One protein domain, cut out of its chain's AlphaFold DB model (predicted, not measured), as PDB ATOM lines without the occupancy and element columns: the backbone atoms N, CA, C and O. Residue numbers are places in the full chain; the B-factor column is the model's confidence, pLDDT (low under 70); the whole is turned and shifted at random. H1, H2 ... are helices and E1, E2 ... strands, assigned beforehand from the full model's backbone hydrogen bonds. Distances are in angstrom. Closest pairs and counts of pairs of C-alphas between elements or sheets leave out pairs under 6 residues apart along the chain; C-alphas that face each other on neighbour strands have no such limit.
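This is residues 2 to 51 of the 405 residues of the protein "4Fe-4S ferredoxin-type domain-containing protein" of Sulfurovum sp. FS06-10 (UniProt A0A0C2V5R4). A small, twisted sheet of four parallel strands has one short helix, H1, packed over one face, above E1. A long loop, residues 11 to 24, swings out past the end of E1 and returns to the start of E2 at one edge of the sheet. The printed part has 50 residues, with one named helix and four named strands, in the order E1, E2, H1, E3, E4 along the chain; across the sheet the order is E2, E1, E3, E4. The class is mostly strand, though under half of the residues are in named elements. The whole is compact, with a radius of gyration of the C-alphas of 9.8 A, and rounded, spanning 24 by 21 by 19 A.

Find C-alpha 4 at (115.986, 77.357, 115.505); from there E1 runs through residues 4 to 10, 15.9 A long, to C-alpha 10 at (114.804, 84.903, 101.509). After residues 11 to 24 comes E2, residues 25 to 28, 10.3 A long. H1, residues 29 to 32, follows at once and measures 5.1 A. Look next at E3, residues 38 to 41, 6.8 A long, and then at E4, residues 47 to 50, 6.5 A long, ending at C-alpha 50 at (104.562, 83.873, 111.830).

Begin with E1, an inner strand whose pairing is staggered: it pairs with E3 over residues 4 to 7 and with E2 over residues 7 to 10. E2 and E1 are parallel at 31 degrees; look for N 8 and O 25, 2.8 A apart, within hydrogen-bond range. E1 and E3 are parallel at 40 degrees, with N 39 and O 4 at 2.8 A. E3 and E4 are parallel at 20 degrees, with N 49 and O 39 at 2.9 A. From edge strand E2 to edge strand E4 the strands' lines turn by 84 degrees. E2 is apart from E3 and from E4. H1 is on the sheet, over E1, at a height over the sheet of 7.8 A; the closest C-alphas of E1 and H1 are those of Val 9 and His 29, 6.2 A apart. E2, H1 and E3 form a split strand-helix-strand unit, two strands running the same way with a helix between them along the chain and E1 between them in the sheet; its crossover is right-handed. H1 is too short for any O i to N i+4 pair, and its one O i to N i+3 pair is within range.

The two C-alphas farthest apart are those of Ser 2 and Glu 13, 29.4 A. The printed part has no cut. The link from E1 to E2, 14 residues, is long; the other links are tight. The mean pLDDT of the printed part is 81.5, and residue 2 and residues 12 to 22 of this model are under 70.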
ATOM      1  N   SER A   2     118.885  71.071 117.390       66.31
ATOM      2  CA  SER A   2     118.563  72.238 118.222       66.31
ATOM      3  C   SER A   2     117.473  73.066 117.540       66.31
ATOM      4  O   SER A   2     117.598  73.342 116.349       66.31
ATOM      5  N   GLN A   3     116.434  73.448 118.280       80.88
ATOM      6  CA  GLN A   3     115.376  74.331 117.788       80.88
ATOM      7  C   GLN A   3     115.974  75.645 117.268       80.88
ATOM      8  O   GLN A   3     116.807  76.262 117.939       80.88
ATOM      9  N   ILE A   4     115.551  76.082 116.083       86.56
ATOM     10  CA  ILE A   4     115.986  77.357 115.505       86.56
ATOM     11  C   ILE A   4     115.106  78.463 116.086       86.56
ATOM     12  O   ILE A   4     113.899  78.473 115.861       86.56
ATOM     13  N   LYS A   5     115.694  79.407 116.834       91.56
ATOM     14  CA  LYS A   5     114.934  80.514 117.445       91.56
ATOM     15  C   LYS A   5     114.311  81.412 116.368       91.56
ATOM     16  O   LYS A   5     113.100  81.618 116.373       91.56
ATOM     17  N   PHE A   6     115.133  81.901 115.440       93.44
ATOM     18  CA  PHE A   6     114.734  82.828 114.380       93.44
ATOM     19  C   PHE A   6     115.177  82.301 113.019       93.44
ATOM     20  O   PHE A   6     116.359  82.007 112.824       93.44
ATOM     21  N   LEU A   7     114.228  82.191 112.095       92.19
ATOM     22  CA  LEU A   7     114.455  81.807 110.706       92.19
ATOM     23  C   LEU A   7     113.988  82.945 109.806       92.19
ATOM     24  O   LEU A   7     112.820  83.303 109.848       92.19
ATOM     25  N   PHE A   8     114.875  83.451 108.962       92.06
ATOM     26  CA  PHE A   8     114.523  84.324 107.856       92.06
ATOM     27  C   PHE A   8     114.631  83.549 106.541       92.06
ATOM     28  O   PHE A   8     115.696  83.020 106.214       92.06
ATOM     29  N   VAL A   9     113.528  83.479 105.805       89.94
ATOM     30  CA  VAL A   9     113.465  82.898 104.464       89.94
ATOM     31  C   VAL A   9     113.552  84.029 103.447       89.94
ATOM     32  O   VAL A   9     112.732  84.945 103.455       89.94
ATOM     33  N   MET A  10     114.574  83.971 102.604       87.81
ATOM     34  CA  MET A  10     114.804  84.903 101.509       87.81
ATOM     35  C   MET A  10     113.868  84.592 100.341       87.81
ATOM     36  O   MET A  10     113.815  83.450  99.880       87.81
ATOM     37  N   ASP A  11     113.249  85.640  99.808       78.81
ATOM     38  CA  ASP A  11     112.567  85.636  98.513       78.81
ATOM     39  C   ASP A  11     113.109  86.782  97.636       78.81
ATOM     40  O   ASP A  11     113.721  87.736  98.135       78.81
ATOM     41  N   ALA A  12     112.900  86.687  96.326       64.75
ATOM     42  CA  ALA A  12     113.367  87.603  95.296       64.75
ATOM     43  C   ALA A  12     112.944  89.062  95.530       64.75
ATOM     44  O   ALA A  12     113.684  89.967  95.152       64.75
ATOM     45  N   GLU A  13     111.790  89.299  96.161       68.31
ATOM     46  CA  GLU A  13     111.295  90.652  96.457       68.31
ATOM     47  C   GLU A  13     112.003  91.314  97.648       68.31
ATOM     48  O   GLU A  13     112.145  92.534  97.687       68.31
ATOM     49  N   VAL A  14     112.463  90.520  98.620       67.19
ATOM     50  CA  VAL A  14     112.976  91.023  99.906       67.19
ATOM     51  C   VAL A  14     114.509  91.013  99.949       67.19
ATOM     52  O   VAL A  14     115.126  91.881 100.573       67.19
ATOM     53  N   GLY A  15     115.138  90.056  99.261       64.56
ATOM     54  CA  GLY A  15     116.584  89.845  99.296       64.56
ATOM     55  C   GLY A  15     117.098  89.363 100.660       64.56
ATOM     56  O   GLY A  15     116.331  89.009 101.554       64.56
ATOM     57  N   ALA A  16     118.423  89.329 100.819       65.81
ATOM     58  CA  ALA A  16     119.092  88.966 102.068       65.81
ATOM     59  C   ALA A  16     119.605  90.235 102.767       65.81
ATOM     60  O   ALA A  16     120.656  90.744 102.379       65.81
ATOM     61  N   PRO A  17     118.896  90.776 103.775       65.81
ATOM     62  CA  PRO A  17     119.407  91.927 104.515       65.81
ATOM     63  C   PRO A  17     120.605  91.537 105.403       65.81
ATOM     64  O   PRO A  17     121.486  92.348 105.653       65.81
ATOM     65  N   LEU A  18     120.684  90.280 105.853       69.00
ATOM     66  CA  LEU A  18     121.672  89.813 106.829       69.00
ATOM     67  C   LEU A  18     122.592  88.722 106.270       69.00
ATOM     68  O   LEU A  18     122.156  87.849 105.520       69.00
ATOM     69  N   GLU A  19     123.838  88.709 106.749       65.25
ATOM     70  CA  GLU A  19     124.702  87.530 106.672       65.25
ATOM     71  C   GLU A  19     124.264  86.483 107.715       65.25
ATOM     72  O   GLU A  19     123.830  86.808 108.823       65.25
ATOM     73  N   ASN A  20     124.362  85.200 107.361       62.78
ATOM     74  CA  ASN A  20     123.944  84.097 108.227       62.78
ATOM     75  C   ASN A  20     124.862  83.999 109.465       62.78
ATOM     76  O   ASN A  20     126.081  83.945 109.316       62.78
ATOM     77  N   GLY A  21     124.298  83.934 110.680       60.28
ATOM     78  CA  GLY A  21     125.077  83.746 111.920       60.28
ATOM     79  C   GLY A  21     124.861  84.782 113.028       60.28
ATOM     80  O   GLY A  21     125.363  84.596 114.135       60.28
ATOM     81  N   GLU A  22     124.060  85.825 112.806       68.62
ATOM     82  CA  GLU A  22     123.767  86.849 113.823       68.62
ATOM     83  C   GLU A  22     122.578  86.492 114.741       68.62
ATOM     84  O   GLU A  22     121.741  87.334 115.068       68.62
ATOM     85  N   GLY A  23     122.458  85.218 115.129       78.88
ATOM     86  CA  GLY A  23     121.318  84.715 115.911       78.88
ATOM     87  C   GLY A  23     120.015  84.553 115.112       78.88
ATOM     88  O   GLY A  23     119.016  84.098 115.668       78.88
ATOM     89  N   ILE A  24     120.041  84.876 113.816       87.94
ATOM     90  CA  ILE A  24     118.982  84.616 112.838       87.94
ATOM     91  C   ILE A  24     119.565  83.695 111.773       87.94
ATOM     92  O   ILE A  24     120.619  83.985 111.204       87.94
ATOM     93  N   MET A  25     118.891  82.575 111.526       89.25
ATOM     94  CA  MET A  25     119.259  81.671 110.448       89.25
ATOM     95  C   MET A  25     118.647  82.177 109.146       89.25
ATOM     96  O   MET A  25     117.432  82.325 109.067       89.25
ATOM     97  N   VAL A  26     119.479  82.438 108.145       88.94
ATOM     98  CA  VAL A  26     119.057  82.970 106.842       88.94
ATOM     99  C   VAL A  26     119.168  81.863 105.798       88.94
ATOM    100  O   VAL A  26     120.249  81.301 105.626       88.94
ATOM    101  N   LEU A  27     118.061  81.532 105.131       88.62
ATOM    102  CA  LEU A  27     117.994  80.502 104.088       88.62
ATOM    103  C   LEU A  27     117.176  80.993 102.894       88.62
ATOM    104  O   LEU A  27     116.288  81.824 103.052       88.62
ATOM    105  N   ASP A  28     117.430  80.443 101.713       87.81
ATOM    106  CA  ASP A  28     116.498  80.530 100.588       87.81
ATOM    107  C   ASP A  28     115.304  79.576 100.779       87.81
ATOM    108  O   ASP A  28     115.246  78.786 101.732       87.81
ATOM    109  N   HIS A  29     114.327  79.642  99.870       85.06
ATOM    110  CA  HIS A  29     113.167  78.750  99.908       85.06
ATOM    111  C   HIS A  29     113.565  77.267  99.902       85.06
ATOM    112  O   HIS A  29     113.007  76.495 100.686       85.06
ATOM    113  N   GLU A  30     114.538  76.868  99.074       85.19
ATOM    114  CA  GLU A  30     115.009  75.480  98.975       85.19
ATOM    115  C   GLU A  30     115.634  74.982 100.283       85.19
ATOM    116  O   GLU A  30     115.280  73.909 100.770       85.19
ATOM    117  N   GLY A  31     116.507  75.766 100.911       83.94
ATOM    118  CA  GLY A  31     117.104  75.446 102.203       83.94
ATOM    119  C   GLY A  31     116.062  75.398 103.318       83.94
ATOM    120  O   GLY A  31     116.073  74.482 104.148       83.94
ATOM    121  N   ALA A  32     115.108  76.332 103.312       83.88
ATOM    122  CA  ALA A  32     114.020  76.369 104.285       83.88
ATOM    123  C   ALA A  32     113.098  75.137 104.197       83.88
ATOM    124  O   ALA A  32     112.452  74.800 105.194       83.88
ATOM    125  N   HIS A  33     113.063  74.411 103.065       82.38
ATOM    126  CA  HIS A  33     112.305  73.156 102.950       82.38
ATOM    127  C   HIS A  33     112.703  72.097 103.974       82.38
ATOM    128  O   HIS A  33     111.841  71.327 104.405       82.38
ATOM    129  N   TYR A  34     113.968  72.086 104.383       83.06
ATOM    130  CA  TYR A  34     114.514  71.097 105.309       83.06
ATOM    131  C   TYR A  34     114.416  71.524 106.778       83.06
ATOM    132  O   TYR A  34     114.769  70.752 107.671       83.06
ATOM    133  N   VAL A  35     113.919  72.733 107.049       82.94
ATOM    134  CA  VAL A  35     113.704  73.222 108.411       82.94
ATOM    135  C   VAL A  35     112.329  72.788 108.898       82.94
ATOM    136  O   VAL A  35     111.304  73.185 108.345       82.94
ATOM    137  N   THR A  36     112.307  71.979 109.957       77.38
ATOM    138  CA  THR A  36     111.069  71.438 110.542       77.38
ATOM    139  C   THR A  36     110.708  72.043 111.897       77.38
ATOM    140  O   THR A  36     109.625  71.773 112.402       77.38
ATOM    141  N   ASP A  37     111.604  72.820 112.514       83.62
ATOM    142  CA  ASP A  37     111.444  73.317 113.888       83.62
ATOM    143  C   ASP A  37     112.073  74.710 114.063       83.62
ATOM    144  O   ASP A  37     113.041  74.901 114.808       83.62
ATOM    145  N   ALA A  38     111.551  75.692 113.319       89.94
ATOM    146  CA  ALA A  38     111.800  77.097 113.621       89.94
ATOM    147  C   ALA A  38     110.713  77.636 114.555       89.94
ATOM    148  O   ALA A  38     109.521  77.338 114.414       89.94
ATOM    149  N   LEU A  39     111.112  78.446 115.528       92.06
ATOM    150  CA  LEU A  39     110.171  79.037 116.463       92.06
ATOM    151  C   LEU A  39     109.454  80.232 115.829       92.06
ATOM    152  O   LEU A  39     108.226  80.232 115.787       92.06
ATOM    153  N   ILE A  40     110.203  81.210 115.314       94.25
ATOM    154  CA  ILE A  40     109.650  82.400 114.654       94.25
ATOM    155  C   ILE A  40     110.217  82.515 113.247       94.25
ATOM    156  O   ILE A  40     111.431  82.395 113.065       94.25
ATOM    157  N   SER A  41     109.345  82.761 112.272       93.75
ATOM    158  CA  SER A  41     109.739  82.987 110.884       93.75
ATOM    159  C   SER A  41     108.920  84.086 110.225       93.75
ATOM    160  O   SER A  41     107.739  84.272 110.528       93.75
ATOM    161  N   ASN A  42     109.540  84.769 109.268       92.12
ATOM    162  CA  ASN A  42     108.853  85.627 108.310       92.12
ATOM    163  C   ASN A  42     107.994  84.840 107.297       92.12
ATOM    164  O   ASN A  42     107.359  85.463 106.459       92.12
ATOM    165  N   GLU A  43     107.945  83.503 107.384       88.44
ATOM    166  CA  GLU A  43     107.134  82.608 106.547       88.44
ATOM    167  C   GLU A  43     106.228  81.673 107.372       88.44
ATOM    168  O   GLU A  43     106.655  81.036 108.344       88.44
ATOM    169  N   MET A  44     104.961  81.550 106.953       79.31
ATOM    170  CA  MET A  44     103.893  80.913 107.742       79.31
ATOM    171  C   MET A  44     104.067  79.395 107.914       79.31
ATOM    172  O   MET A  44     103.828  78.861 108.991       79.31
ATOM    173  N   TYR A  45     104.485  78.678 106.870       74.19
ATOM    174  CA  TYR A  45     104.526  77.206 106.848       74.19
ATOM    175  C   TYR A  45     105.810  76.613 107.452       74.19
ATOM    176  O   TYR A  45     106.016  75.400 107.410       74.19
ATOM    177  N   ARG A  46     106.692  77.458 107.996       72.25
ATOM    178  CA  ARG A  46     108.034  77.069 108.461       72.25
ATOM    179  C   ARG A  46     108.272  77.300 109.941       72.25
ATOM    180  O   ARG A  46     109.391  77.088 110.393       72.25
ATOM    181  N   SER A  47     107.267  77.748 110.693       82.94
ATOM    182  CA  SER A  47     107.463  78.109 112.094       82.94
ATOM    183  C   SER A  47     106.232  77.932 112.971       82.94
ATOM    184  O   SER A  47     105.112  77.776 112.492       82.94
ATOM    185  N   HIS A  48     106.458  77.983 114.282       85.56
ATOM    186  CA  HIS A  48     105.388  78.035 115.275       85.56
ATOM    187  C   HIS A  48     104.703  79.408 115.315       85.56
ATOM    188  O   HIS A  48     103.531  79.499 115.691       85.56
ATOM    189  N   VAL A  49     105.438  80.471 114.976       90.88
ATOM    190  CA  VAL A  49     104.986  81.862 115.028       90.88
ATOM    191  C   VAL A  49     105.391  82.591 113.753       90.88
ATOM    192  O   VAL A  49     106.572  82.796 113.483       90.88
ATOM    193  N   PHE A  50     104.388  83.046 113.015       92.81
ATOM    194  CA  PHE A  50     104.562  83.873 111.830       92.81
ATOM    195  C   PHE A  50     104.765  85.352 112.205       92.81
ATOM    196  O   PHE A  50     104.073  85.874 113.084       92.81
ATOM    197  N   ALA A  51     105.714  86.011 111.538       94.25
ATOM    198  CA  ALA A  51     106.079  87.415 111.725       94.25
ATOM    199  C   ALA A  51     105.972  88.200 110.392       94.25
ATOM    200  O   ALA A  51     106.995  88.499 109.768       94.25
TER     201      ALA A  51